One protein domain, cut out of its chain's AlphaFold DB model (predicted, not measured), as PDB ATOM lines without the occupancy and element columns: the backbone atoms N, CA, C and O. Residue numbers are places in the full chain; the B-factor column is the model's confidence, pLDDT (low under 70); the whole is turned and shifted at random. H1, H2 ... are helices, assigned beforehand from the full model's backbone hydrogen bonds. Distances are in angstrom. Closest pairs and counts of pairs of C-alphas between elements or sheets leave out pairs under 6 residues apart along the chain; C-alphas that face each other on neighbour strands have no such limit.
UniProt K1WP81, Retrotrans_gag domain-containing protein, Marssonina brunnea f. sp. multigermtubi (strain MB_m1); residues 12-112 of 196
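Overview. This is residues 12 to 112 of the 196 residues of the protein "Retrotrans_gag domain-containing protein" of Marssonina brunnea f. sp. multigermtubi (strain MB_m1) (UniProt K1WP81). H2, H3 and H6 run roughly along the long axis of an elongated helical body, with H4 slanting through its middle and touching H2 and H6. H5 crosses H6, while H1 is only loosely attached near H2 and H4. The printed part has 101 residues with six named helices, H1 to H6 in chain order, and no named strand: all helix. It is compact, with a radius of gyration of the C-alphas of 13.6 A, and spans 44 by 25 by 19 A.

Arrangement. H1, residues 12 to 21, is close to but not clearly touching H2, residues 27 to 39; C-alphas 21 and 27 are closest, 6.9 A apart. H2 and H3, residues 47 to 60, form a helical hairpin at 9 degrees, opposite ways, touching through residues 33 to 37 and 54 to 58 alone; C-alphas 37 and 57 are closest, 6.9 A. H4, residues 68 to 78, touches residues 37 to 38 of H2 alone, at a steep tilt of 45 degrees; C-alphas 38 and 78 are closest, 6.7 A. The hub is H6, residues 97 to 110. It touches H3 at 21 degrees, C-alphas 108 and 47 being closest at 6.5 A; H4, C-alphas 97 and 68 at 5.2 A; and H5, residues 81 to 90, only just about perpendicular at 71 degrees, C-alphas 104 and 87 at 7.2 A. Every O i to N i+4 pair is within hydrogen-bond range in H2 to H6; H1 has 5 of 6.

Along the chain. H1 begins at C-alpha 12 (118.482, 175.059, 145.757). From first to last C-alpha, H2 measures 17.9 A, H3 19.8 A and H6 20.3 A. H6 ends at C-alpha 110 (99.131, 155.054, 136.404).

Size, cuts and confidence. The C-alphas of Asp 25 and Gly 112, the farthest apart, are 44.6 A apart. The printed part has no cut and no long link. Mean pLDDT of the printed part is 73.0; residues 12 to 34, 38, 62, 90 to 95 and 110 to 112 are under 70.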
ATOM      1  N   ASN A  12     117.818 176.068 146.599       55.03
ATOM      2  CA  ASN A  12     118.482 175.059 145.757       55.03
ATOM      3  C   ASN A  12     118.896 175.563 144.369       55.03
ATOM      4  O   ASN A  12     119.584 174.837 143.659       55.03
ATOM      5  N   LEU A  13     118.481 176.768 143.966       50.47
ATOM      6  CA  LEU A  13     118.861 177.324 142.666       50.47
ATOM      7  C   LEU A  13     120.264 177.940 142.716       50.47
ATOM      8  O   LEU A  13     121.070 177.691 141.824       50.47
ATOM      9  N   ASP A  14     120.575 178.664 143.790       54.84
ATOM     10  CA  ASP A  14     121.864 179.348 143.942       54.84
ATOM     11  C   ASP A  14     123.000 178.344 144.138       54.84
ATOM     12  O   ASP A  14     123.989 178.359 143.414       54.84
ATOM     13  N   LYS A  15     122.779 177.335 144.987       56.97
ATOM     14  CA  LYS A  15     123.755 176.263 145.228       56.97
ATOM     15  C   LYS A  15     124.038 175.412 143.981       56.97
ATOM     16  O   LYS A  15     125.130 174.868 143.836       56.97
ATOM     17  N   PHE A  16     123.059 175.293 143.086       57.97
ATOM     18  CA  PHE A  16     123.221 174.654 141.780       57.97
ATOM     19  C   PHE A  16     124.068 175.515 140.834       57.97
ATOM     20  O   PHE A  16     124.919 174.982 140.124       57.97
ATOM     21  N   ASN A  17     123.866 176.836 140.850       54.88
ATOM     22  CA  ASN A  17     124.648 177.774 140.044       54.88
ATOM     23  C   ASN A  17     126.123 177.773 140.470       54.88
ATOM     24  O   ASN A  17     127.001 177.667 139.615       54.88
ATOM     25  N   ASP A  18     126.385 177.782 141.778       56.34
ATOM     26  CA  ASP A  18     127.744 177.815 142.330       56.34
ATOM     27  C   ASP A  18     128.522 176.523 142.035       56.34
ATOM     28  O   ASP A  18     129.703 176.555 141.689       56.34
ATOM     29  N   GLN A  19     127.854 175.366 142.106       56.34
ATOM     30  CA  GLN A  19     128.474 174.070 141.802       56.34
ATOM     31  C   GLN A  19     128.778 173.879 140.311       56.34
ATOM     32  O   GLN A  19     129.707 173.150 139.965       56.34
ATOM     33  N   LEU A  20     128.008 174.513 139.424       54.28
ATOM     34  CA  LEU A  20     128.233 174.449 137.980       54.28
ATOM     35  C   LEU A  20     129.309 175.429 137.508       54.28
ATOM     36  O   LEU A  20     130.071 175.084 136.608       54.28
ATOM     37  N   ALA A  21     129.393 176.611 138.126       54.34
ATOM     38  CA  ALA A  21     130.406 177.617 137.816       54.34
ATOM     39  C   ALA A  21     131.828 177.135 138.144       54.34
ATOM     40  O   ALA A  21     132.766 177.447 137.417       54.34
ATOM     41  N   LEU A  22     131.981 176.330 139.202       53.00
ATOM     42  CA  LEU A  22     133.280 175.821 139.650       53.00
ATOM     43  C   LEU A  22     133.823 174.659 138.794       53.00
ATOM     44  O   LEU A  22     135.020 174.393 138.807       53.00
ATOM     45  N   ALA A  23     132.955 173.927 138.088       53.34
ATOM     46  CA  ALA A  23     133.313 172.642 137.483       53.34
ATOM     47  C   ALA A  23     133.746 172.714 136.007       53.34
ATOM     48  O   ALA A  23     134.314 171.739 135.515       53.34
ATOM     49  N   TYR A  24     133.475 173.805 135.275       50.41
ATOM     50  CA  TYR A  24     133.667 173.809 133.819       50.41
ATOM     51  C   TYR A  24     133.966 175.193 133.211       50.41
ATOM     52  O   TYR A  24     133.110 176.075 133.181       50.41
ATOM     53  N   ASP A  25     135.148 175.311 132.593       54.75
ATOM     54  CA  ASP A  25     135.732 176.468 131.879       54.75
ATOM     55  C   ASP A  25     134.982 176.931 130.604       54.75
ATOM     56  O   ASP A  25     135.577 177.345 129.608       54.75
ATOM     57  N   ASN A  26     133.653 176.851 130.551       56.22
ATOM     58  CA  ASN A  26     132.880 177.381 129.422       56.22
ATOM     59  C   ASN A  26     131.487 177.843 129.872       56.22
ATOM     60  O   ASN A  26     130.461 177.293 129.461       56.22
ATOM     61  N   LEU A  27     131.461 178.890 130.704       57.22
ATOM     62  CA  LEU A  27     130.237 179.511 131.227       57.22
ATOM     63  C   LEU A  27     129.191 179.796 130.135       57.22
ATOM     64  O   LEU A  27     128.015 179.520 130.342       57.22
ATOM     65  N   ASN A  28     129.606 180.255 128.949       62.22
ATOM     66  CA  ASN A  28     128.677 180.582 127.858       62.22
ATOM     67  C   ASN A  28     127.891 179.367 127.342       62.22
ATOM     68  O   ASN A  28     126.684 179.449 127.141       62.22
ATOM     69  N   LYS A  29     128.553 178.218 127.159       61.09
ATOM     70  CA  LYS A  29     127.900 177.004 126.636       61.09
ATOM     71  C   LYS A  29     127.013 176.342 127.686       61.09
ATOM     72  O   LYS A  29     126.006 175.732 127.340       61.09
ATOM     73  N   ILE A  30     127.376 176.477 128.961       61.62
ATOM     74  CA  ILE A  30     126.588 175.976 130.092       61.62
ATOM     75  C   ILE A  30     125.355 176.838 130.304       61.62
ATOM     76  O   ILE A  30     124.279 176.298 130.535       61.62
ATOM     77  N   GLN A  31     125.494 178.157 130.199       63.66
ATOM     78  CA  GLN A  31     124.364 179.062 130.310       63.66
ATOM     79  C   GLN A  31     123.389 178.847 129.148       63.66
ATOM     80  O   GLN A  31     122.205 178.655 129.388       63.66
ATOM     81  N   GLU A  32     123.882 178.718 127.915       67.06
ATOM     82  CA  GLU A  32     123.042 178.389 126.757       67.06
ATOM     83  C   GLU A  32     122.345 177.024 126.914       67.06
ATOM     84  O   GLU A  32     121.157 176.872 126.616       67.06
ATOM     85  N   ALA A  33     123.066 176.016 127.412       64.25
ATOM     86  CA  ALA A  33     122.492 174.720 127.750       64.25
ATOM     87  C   ALA A  33     121.405 174.835 128.822       64.25
ATOM     88  O   ALA A  33     120.333 174.258 128.661       64.25
ATOM     89  N   LYS A  34     121.662 175.596 129.889       67.75
ATOM     90  CA  LYS A  34     120.728 175.864 130.983       67.75
ATOM     91  C   LYS A  34     119.485 176.581 130.474       67.75
ATOM     92  O   LYS A  34     118.390 176.146 130.810       67.75
ATOM     93  N   ASP A  35     119.628 177.593 129.630       70.12
ATOM     94  CA  ASP A  35     118.506 178.339 129.060       70.12
ATOM     95  C   ASP A  35     117.634 177.429 128.188       70.12
ATOM     96  O   ASP A  35     116.413 177.386 128.350       70.12
ATOM     97  N   LYS A  36     118.256 176.592 127.348       73.00
ATOM     98  CA  LYS A  36     117.545 175.576 126.553       73.00
ATOM     99  C   LYS A  36     116.851 174.530 127.426       73.00
ATOM    100  O   LYS A  36     115.744 174.097 127.103       73.00
ATOM    101  N   LEU A  37     117.471 174.125 128.533       72.06
ATOM    102  CA  LEU A  37     116.911 173.137 129.455       72.06
ATOM    103  C   LEU A  37     115.771 173.726 130.303       72.06
ATOM    104  O   LEU A  37     114.777 173.052 130.553       72.06
ATOM    105  N   LEU A  38     115.877 174.997 130.700       68.62
ATOM    106  CA  LEU A  38     114.831 175.738 131.405       68.62
ATOM    107  C   LEU A  38     113.623 176.006 130.504       68.62
ATOM    108  O   LEU A  38     112.487 175.899 130.980       68.62
ATOM    109  N   ALA A  39     113.866 176.295 129.223       73.56
ATOM    110  CA  ALA A  39     112.840 176.430 128.193       73.56
ATOM    111  C   ALA A  39     112.176 175.087 127.838       73.56
ATOM    112  O   ALA A  39     111.022 175.059 127.408       73.56
ATOM    113  N   CYS A  40     112.862 173.958 128.053       75.94
ATOM    114  CA  CYS A  40     112.291 172.632 127.858       75.94
ATOM    115  C   CYS A  40     111.288 172.319 128.973       75.94
ATOM    116  O   CYS A  40     111.637 171.786 130.021       75.94
ATOM    117  N   LYS A  41     110.018 172.661 128.759       83.81
ATOM    118  CA  LYS A  41     108.913 172.279 129.642       83.81
ATOM    119  C   LYS A  41     108.140 171.113 129.048       83.81
ATOM    120  O   LYS A  41     107.986 171.016 127.837       83.81
ATOM    121  N   GLN A  42     107.609 170.257 129.916       81.38
ATOM    122  CA  GLN A  42     106.722 169.174 129.499       81.38
ATOM    123  C   GLN A  42     105.444 169.702 128.822       81.38
ATOM    124  O   GLN A  42     104.954 169.088 127.883       81.38
ATOM    125  N   GLY A  43     104.891 170.826 129.293       81.69
ATOM    126  CA  GLY A  43     103.657 171.393 128.740       81.69
ATOM    127  C   GLY A  43     102.507 170.377 128.727       81.69
ATOM    128  O   GLY A  43     102.171 169.805 129.771       81.69
ATOM    129  N   THR A  44     101.934 170.166 127.540       78.62
ATOM    130  CA  THR A  44     100.891 169.173 127.223       78.62
ATOM    131  C   THR A  44     101.443 167.882 126.613       78.62
ATOM    132  O   THR A  44     100.666 166.985 126.290       78.62
ATOM    133  N   ASP A  45     102.762 167.765 126.425       80.19
ATOM    134  CA  ASP A  45     103.357 166.578 125.819       80.19
ATOM    135  C   ASP A  45     103.226 165.353 126.734       80.19
ATOM    136  O   ASP A  45     103.352 165.418 127.968       80.19
ATOM    137  N   ALA A  46     103.042 164.192 126.101       83.12
ATOM    138  CA  ALA A  46     103.120 162.916 126.789       83.12
ATOM    139  C   ALA A  46     104.495 162.768 127.459       83.12
ATOM    140  O   ALA A  46     105.537 163.077 126.878       83.12
ATOM    141  N   LEU A  47     104.499 162.254 128.690       83.75
ATOM    142  CA  LEU A  47     105.692 162.223 129.535       83.75
ATOM    143  C   LEU A  47     106.877 161.500 128.875       83.75
ATOM    144  O   LEU A  47     108.009 161.954 129.014       83.75
ATOM    145  N   TYR A  48     106.636 160.436 128.102       83.62
ATOM    146  CA  TYR A  48     107.705 159.727 127.387       83.62
ATOM    147  C   TYR A  48     108.354 160.587 126.286       83.62
ATOM    148  O   TYR A  48     109.574 160.565 126.137       83.62
ATOM    149  N   ILE A  49     107.567 161.385 125.550       85.31
ATOM    150  CA  ILE A  49     108.073 162.297 124.507       85.31
ATOM    151  C   ILE A  49     108.963 163.355 125.153       85.31
ATOM    152  O   ILE A  49     110.056 163.645 124.665       85.31
ATOM    153  N   TYR A  50     108.505 163.901 126.277       86.81
ATOM    154  CA  TYR A  50     109.263 164.868 127.055       86.81
ATOM    155  C   TYR A  50     110.589 164.279 127.572       86.81
ATOM    156  O   TYR A  50     111.628 164.911 127.388       86.81
ATOM    157  N   VAL A  51     110.589 163.061 128.131       87.06
ATOM    158  CA  VAL A  51     111.820 162.386 128.593       87.06
ATOM    159  C   VAL A  51     112.834 162.258 127.454       87.06
ATOM    160  O   VAL A  51     113.983 162.650 127.627       87.06
ATOM    161  N   LEU A  52     112.421 161.797 126.265       87.12
ATOM    162  CA  LEU A  52     113.335 161.687 125.120       87.12
ATOM    163  C   LEU A  52     113.937 163.039 124.709       87.12
ATOM    164  O   LEU A  52     115.124 163.121 124.389       87.12
ATOM    165  N   ARG A  53     113.128 164.106 124.697       86.00
ATOM    166  CA  ARG A  53     113.613 165.457 124.369       86.00
ATOM    167  C   ARG A  53     114.605 165.960 125.416       86.00
ATOM    168  O   ARG A  53     115.628 166.532 125.050       86.00
ATOM    169  N   PHE A  54     114.325 165.704 126.690       85.44
ATOM    170  CA  PHE A  54     115.191 166.082 127.798       85.44
ATOM    171  C   PHE A  54     116.544 165.354 127.748       85.44
ATOM    172  O   PHE A  54     117.584 166.001 127.827       85.44
ATOM    173  N   GLU A  55     116.552 164.038 127.514       86.50
ATOM    174  CA  GLU A  55     117.781 163.244 127.326       86.50
ATOM    175  C   GLU A  55     118.624 163.756 126.153       86.50
ATOM    176  O   GLU A  55     119.843 163.926 126.253       86.50
ATOM    177  N   ARG A  56     117.970 164.061 125.027       84.94
ATOM    178  CA  ARG A  56     118.649 164.604 123.847       84.94
ATOM    179  C   ARG A  56     119.277 165.966 124.135       84.94
ATOM    180  O   ARG A  56     120.378 166.230 123.655       84.94
ATOM    181  N   LEU A  57     118.602 166.814 124.914       81.50
ATOM    182  CA  LEU A  57     119.131 168.107 125.350       81.50
ATOM    183  C   LEU A  57     120.303 167.945 126.318       81.50
ATOM    184  O   LEU A  57     121.317 168.608 126.121       81.50
ATOM    185  N   LEU A  58     120.220 167.031 127.289       81.50
ATOM    186  CA  LEU A  58     121.338 166.709 128.183       81.50
ATOM    187  C   LEU A  58     122.583 166.277 127.400       81.50
ATOM    188  O   LEU A  58     123.688 166.740 127.687       81.50
ATOM    189  N   HIS A  59     122.407 165.423 126.391       80.31
ATOM    190  CA  HIS A  59     123.500 164.991 125.524       80.31
ATOM    191  C   HIS A  59     124.045 166.147 124.672       80.31
ATOM    192  O   HIS A  59     125.256 166.368 124.629       80.31
ATOM    193  N   ALA A  60     123.171 166.919 124.017       74.31
ATOM    194  CA  ALA A  60     123.569 168.055 123.180       74.31
ATOM    195  C   ALA A  60     124.327 169.134 123.971       74.31
ATOM    196  O   ALA A  60     125.284 169.720 123.469       74.31
ATOM    197  N   ALA A  61     123.933 169.349 125.223       71.88
ATOM    198  CA  ALA A  61     124.549 170.286 126.149       71.88
ATOM    199  C   ALA A  61     125.850 169.779 126.797       71.88
ATOM    200  O   ALA A  61     126.474 170.510 127.561       71.88
ATOM    201  N   ARG A  62     126.261 168.529 126.528       67.81
ATOM    202  CA  ARG A  62     127.362 167.840 127.230       67.81
ATOM    203  C   ARG A  62     127.169 167.775 128.753       67.81
ATOM    204  O   ARG A  62     128.122 167.573 129.495       67.81
ATOM    205  N   CYS A  63     125.924 167.851 129.220       70.56
ATOM    206  CA  CYS A  63     125.550 167.766 130.633       70.56
ATOM    207  C   CYS A  63     125.482 166.318 131.150       70.56
ATOM    208  O   CYS A  63     124.948 166.064 132.227       70.56
ATOM    209  N   GLN A  64     126.008 165.339 130.409       71.81
ATOM    210  CA  GLN A  64     126.049 163.948 130.870       71.81
ATOM    211  C   GLN A  64     126.918 163.768 132.117       71.81
ATOM    212  O   GLN A  64     126.589 162.947 132.974       71.81
ATOM    213  N   THR A  65     127.975 164.569 132.249       73.44
ATOM    214  CA  THR A  65     128.867 164.580 133.415       73.44
ATOM    215  C   THR A  65     128.270 165.292 134.627       73.44
ATOM    216  O   THR A  65     128.906 165.331 135.677       73.44
ATOM    217  N   TRP A  66     127.060 165.855 134.520       77.31
ATOM    218  CA  TRP A  66     126.420 166.484 135.670       77.31
ATOM    219  C   TRP A  66     126.152 165.463 136.780       77.31
ATOM    220  O   TRP A  66     125.729 164.340 136.486       77.31
ATOM    221  N   PRO A  67     126.319 165.867 138.052       77.31
ATOM    222  CA  PRO A  67     125.865 165.074 139.183       77.31
ATOM    223  C   PRO A  67     124.384 164.712 139.038       77.31
ATOM    224  O   PRO A  67     123.573 165.530 138.598       77.31
ATOM    225  N   ASP A  68     124.009 163.505 139.447       79.00
ATOM    226  CA  ASP A  68     122.630 163.026 139.309       79.00
ATOM    227  C   ASP A  68     121.623 163.906 140.055       79.00
ATOM    228  O   ASP A  68     120.550 164.193 139.524       79.00
ATOM    229  N   ALA A  69     122.005 164.455 141.211       76.38
ATOM    230  CA  ALA A  69     121.205 165.444 141.932       76.38
ATOM    231  C   ALA A  69     120.826 166.647 141.045       76.38
ATOM    232  O   ALA A  69     119.677 167.089 141.047       76.38
ATOM    233  N   ASN A  70     121.762 167.124 140.225       76.94
ATOM    234  CA  ASN A  70     121.562 168.272 139.345       76.94
ATOM    235  C   ASN A  70     120.631 167.919 138.180       76.94
ATOM    236  O   ASN A  70     119.719 168.688 137.866       76.94
ATOM    237  N   LYS A  71     120.793 166.727 137.591       81.56
ATOM    238  CA  LYS A  71     119.894 166.216 136.542       81.56
ATOM    239  C   LYS A  71     118.464 166.050 137.061       81.56
ATOM    240  O   LYS A  71     117.520 166.469 136.395       81.56
ATOM    241  N   ILE A  72     118.305 165.502 138.267       82.06
ATOM    242  CA  ILE A  72     117.004 165.293 138.918       82.06
ATOM    243  C   ILE A  72     116.316 166.628 139.214       82.06
ATOM    244  O   ILE A  72     115.133 166.785 138.913       82.06
ATOM    245  N   ILE A  73     117.036 167.609 139.773       80.12
ATOM    246  CA  ILE A  73     116.484 168.944 140.053       80.12
ATOM    247  C   ILE A  73     116.021 169.610 138.758       80.12
ATOM    248  O   ILE A  73     114.893 170.109 138.689       80.12
ATOM    249  N   ALA A  74     116.866 169.586 137.727       80.75
ATOM    250  CA  ALA A  74     116.552 170.179 136.439       80.75
ATOM    251  C   ALA A  74     115.308 169.527 135.819       80.75
ATOM    252  O   ALA A  74     114.343 170.228 135.517       80.75
ATOM    253  N   PHE A  75     115.274 168.193 135.761       83.88
ATOM    254  CA  PHE A  75     114.146 167.425 135.240       83.88
ATOM    255  C   PHE A  75     112.851 167.688 136.020       83.88
ATOM    256  O   PHE A  75     111.797 167.911 135.427       83.88
ATOM    257  N   ARG A  76     112.906 167.720 137.357       82.75
ATOM    258  CA  ARG A  76     111.739 167.991 138.214       82.75
ATOM    259  C   ARG A  76     111.166 169.391 137.983       82.75
ATOM    260  O   ARG A  76     109.951 169.573 138.065       82.75
ATOM    261  N   ASN A  77     112.017 170.371 137.683       81.50
ATOM    262  CA  ASN A  77     111.606 171.752 137.423       81.50
ATOM    263  C   ASN A  77     110.953 171.957 136.050       81.50
ATOM    264  O   ASN A  77     110.186 172.913 135.868       81.50
ATOM    265  N   SER A  78     111.225 171.074 135.097       82.69
ATOM    266  CA  SER A  78     110.650 171.092 133.751       82.69
ATOM    267  C   SER A  78     109.395 170.224 133.588       82.69
ATOM    268  O   SER A  78     108.640 170.435 132.636       82.69
ATOM    269  N   LEU A  79     109.103 169.325 134.534       83.69
ATOM    270  CA  LEU A  79     107.849 168.559 134.573       83.69
ATOM    271  C   LEU A  79     106.610 169.432 134.813       83.69
ATOM    272  O   LEU A  79     106.665 170.465 135.486       83.69
ATOM    273  N   ASN A  80     105.454 168.955 134.351       83.31
ATOM    274  CA  ASN A  80     104.157 169.562 134.641       83.31
ATOM    275  C   ASN A  80     103.858 169.550 136.161       83.31
ATOM    276  O   ASN A  80     104.267 168.634 136.887       83.31
ATOM    277  N   SER A  81     103.144 170.569 136.654       79.75
ATOM    278  CA  SER A  81     102.786 170.714 138.071       79.75
ATOM    279  C   SER A  81     102.030 169.500 138.616       79.75
ATOM    280  O   SER A  81     102.327 169.057 139.724       79.75
ATOM    281  N   THR A  82     101.133 168.891 137.836       81.12
ATOM    282  CA  THR A  82     100.368 167.704 138.247       81.12
ATOM    283  C   THR A  82     101.283 166.528 138.587       81.12
ATOM    284  O   THR A  82     101.119 165.878 139.621       81.12
ATOM    285  N   ILE A  83     102.284 166.271 137.745       80.62
ATOM    286  CA  ILE A  83     103.222 165.154 137.919       80.62
ATOM    287  C   ILE A  83     104.191 165.460 139.056       80.62
ATOM    288  O   ILE A  83     104.451 164.605 139.900       80.62
ATOM    289  N   ARG A  84     104.648 166.711 139.145       83.69
ATOM    290  CA  ARG A  84     105.509 167.194 140.226       83.69
ATOM    291  C   ARG A  84     104.856 167.043 141.601       83.69
ATOM    292  O   ARG A  84     105.515 166.590 142.531       83.69
ATOM    293  N   THR A  85     103.573 167.379 141.732       80.00
ATOM    294  CA  THR A  85     102.821 167.221 142.987       80.00
ATOM    295  C   THR A  85     102.706 165.754 143.384       80.00
ATOM    296  O   THR A  85     102.948 165.413 144.540       80.00
ATOM    297  N   ARG A  86     102.411 164.867 142.426       77.88
ATOM    298  CA  ARG A  86     102.345 163.425 142.695       77.88
ATOM    299  C   ARG A  86     103.713 162.845 143.085       77.88
ATOM    300  O   ARG A  86     103.780 162.061 144.024       77.88
ATOM    301  N   LEU A  87     104.797 163.287 142.442       78.12
ATOM    302  CA  LEU A  87     106.169 162.894 142.798       78.12
ATOM    303  C   LEU A  87     106.573 163.388 144.192       78.12
ATOM    304  O   LEU A  87     107.189 162.647 144.953       78.12
ATOM    305  N   ASN A  88     106.191 164.614 144.560       74.81
ATOM    306  CA  ASN A  88     106.443 165.143 145.903       74.81
ATOM    307  C   ASN A  88     105.742 164.323 146.990       74.81
ATOM    308  O   ASN A  88     106.277 164.208 148.086       74.81
ATOM    309  N   GLY A  89     104.576 163.750 146.681       70.12
ATOM    310  CA  GLY A  89     103.872 162.842 147.583       70.12
ATOM    311  C   GLY A  89     104.546 161.476 147.749       70.12
ATOM    312  O   GLY A  89     104.313 160.823 148.757       70.12
ATOM    313  N   GLN A  90     105.382 161.045 146.796       66.69
ATOM    314  CA  GLN A  90     106.035 159.729 146.831       66.69
ATOM    315  C   GLN A  90     107.418 159.722 147.493       66.69
ATOM    316  O   GLN A  90     107.866 158.649 147.880       66.69
ATOM    317  N   LEU A  91     108.064 160.889 147.639       56.41
ATOM    318  CA  LEU A  91     109.191 161.218 148.539       56.41
ATOM    319  C   LEU A  91     110.231 160.112 148.834       56.41
ATOM    320  O   LEU A  91     110.844 160.089 149.897       56.41
ATOM    321  N   THR A  92     110.500 159.229 147.877       58.56
ATOM    322  CA  THR A  92     111.699 158.399 147.883       58.56
ATOM    323  C   THR A  92     112.794 159.292 147.323       58.56
ATOM    324  O   THR A  92     112.692 159.767 146.190       58.56
ATOM    325  N   LEU A  93     113.786 159.620 148.154       60.75
ATOM    326  CA  LEU A  93     114.959 160.405 147.772       60.75
ATOM    327  C   LEU A  93     115.796 159.564 146.797       60.75
ATOM    328  O   LEU A  93     116.794 158.958 147.169       60.75
ATOM    329  N   LEU A  94     115.325 159.436 145.559       64.00
ATOM    330  CA  LEU A  94     116.032 158.706 144.519       64.00
ATOM    331  C   LEU A  94     117.321 159.476 144.254       64.00
ATOM    332  O   LEU A  94     117.295 160.631 143.830       64.00
ATOM    333  N   THR A  95     118.437 158.850 144.602       68.62
ATOM    334  CA  THR A  95     119.783 159.407 144.464       68.62
ATOM    335  C   THR A  95     120.296 159.299 143.035       68.62
ATOM    336  O   THR A  95     121.165 160.074 142.645       68.62
ATOM    337  N   THR A  96     119.727 158.377 142.256       81.06
ATOM    338  CA  THR A  96     120.145 158.068 140.890       81.06
ATOM    339  C   THR A  96     119.147 158.626 139.884       81.06
ATOM    340  O   THR A  96     117.931 158.448 140.011       81.06
ATOM    341  N   TYR A  97     119.654 159.277 138.838       80.12
ATOM    342  CA  TYR A  97     118.809 159.906 137.819       80.12
ATOM    343  C   TYR A  97     117.951 158.886 137.044       80.12
ATOM    344  O   TYR A  97     116.774 159.129 136.773       80.12
ATOM    345  N   THR A  98     118.499 157.710 136.740       83.62
ATOM    346  CA  THR A  98     117.806 156.646 135.992       83.62
ATOM    347  C   THR A  98     116.597 156.089 136.745       83.62
ATOM    348  O   THR A  98     115.521 155.923 136.165       83.62
ATOM    349  N   GLU A  99     116.740 155.862 138.050       83.12
ATOM    350  CA  GLU A  99     115.650 155.399 138.913       83.12
ATOM    351  C   GLU A  99     114.552 156.464 139.021       83.12
ATOM    352  O   GLU A  99     113.360 156.151 138.950       83.12
ATOM    353  N   TYR A 100     114.945 157.739 139.097       82.00
ATOM    354  CA  TYR A 100     114.017 158.867 139.111       82.00
ATOM    355  C   TYR A 100     113.159 158.943 137.839       82.00
ATOM    356  O   TYR A 100     111.934 159.104 137.912       82.00
ATOM    357  N   VAL A 101     113.773 158.768 136.665       84.12
ATOM    358  CA  VAL A 101     113.061 158.736 135.379       84.12
ATOM    359  C   VAL A 101     112.101 157.545 135.311       84.12
ATOM    360  O   VAL A 101     110.957 157.705 134.873       84.12
ATOM    361  N   TYR A 102     112.522 156.370 135.785       85.69
ATOM    362  CA  TYR A 102     111.692 155.165 135.790       85.69
ATOM    363  C   TYR A 102     110.424 155.332 136.643       85.69
ATOM    364  O   TYR A 102     109.316 155.070 136.169       85.69
ATOM    365  N   VAL A 103     110.559 155.837 137.873       82.50
ATOM    366  CA  VAL A 103     109.413 156.104 138.765       82.50
ATOM    367  C   VAL A 103     108.486 157.164 138.171       82.50
ATOM    368  O   VAL A 103     107.264 157.003 138.173       82.50
ATOM    369  N   THR A 104     109.056 158.213 137.575       82.88
ATOM    370  CA  THR A 104     108.275 159.271 136.923       82.88
ATOM    371  C   THR A 104     107.444 158.728 135.757       82.88
ATOM    372  O   THR A 104     106.269 159.077 135.611       82.88
ATOM    373  N   GLN A 105     108.007 157.821 134.955       84.19
ATOM    374  CA  GLN A 105     107.277 157.164 133.870       84.19
ATOM    375  C   GLN A 105     106.160 156.253 134.371       84.19
ATOM    376  O   GLN A 105     105.055 156.297 133.828       84.19
ATOM    377  N   GLN A 106     106.406 155.465 135.418       81.88
ATOM    378  CA  GLN A 106     105.365 154.632 136.020       81.88
ATOM    379  C   GLN A 106     104.189 155.469 136.525       81.88
ATOM    380  O   GLN A 106     103.035 155.158 136.240       81.88
ATOM    381  N   LEU A 107     104.472 156.587 137.193       76.69
ATOM    382  CA  LEU A 107     103.448 157.492 137.705       76.69
ATOM    383  C   LEU A 107     102.617 158.145 136.589       76.69
ATOM    384  O   LEU A 107     101.403 158.309 136.737       76.69
ATOM    385  N   GLY A 108     103.256 158.478 135.463       72.88
ATOM    386  CA  GLY A 108     102.571 158.956 134.261       72.88
ATOM    387  C   GLY A 108     101.618 157.913 133.672       72.88
ATOM    388  O   GLY A 108     100.506 158.251 133.274       72.88
ATOM    389  N   ARG A 109     102.011 156.633 133.679       72.75
ATOM    390  CA  ARG A 109     101.186 155.518 133.180       72.75
ATOM    391  C   ARG A 109     100.006 155.211 134.103       72.75
ATOM    392  O   ARG A 109      98.901 154.987 133.618       72.75
ATOM    393  N   SER A 110     100.197 155.285 135.419       63.25
ATOM    394  CA  SER A 110      99.131 155.054 136.404       63.25
ATOM    395  C   SER A 110      98.031 156.123 136.386       63.25
ATOM    396  O   SER A 110      96.948 155.891 136.911       63.25
ATOM    397  N   SER A 111      98.270 157.290 135.775       54.84
ATOM    398  CA  SER A 111      97.257 158.347 135.640       54.84
ATOM    399  C   SER A 111      96.255 158.115 134.498       54.84
ATOM    400  O   SER A 111      95.255 158.825 134.448       54.84
ATOM    401  N   GLY A 112      96.516 157.165 133.590       51.53
ATOM    402  CA  GLY A 112      95.644 156.844 132.449       51.53
ATOM    403  C   GLY A 112      94.860 155.536 132.592       51.53
ATOM    404  O   GLY A 112      94.025 155.233 131.747       51.53
TER     405      GLY A 112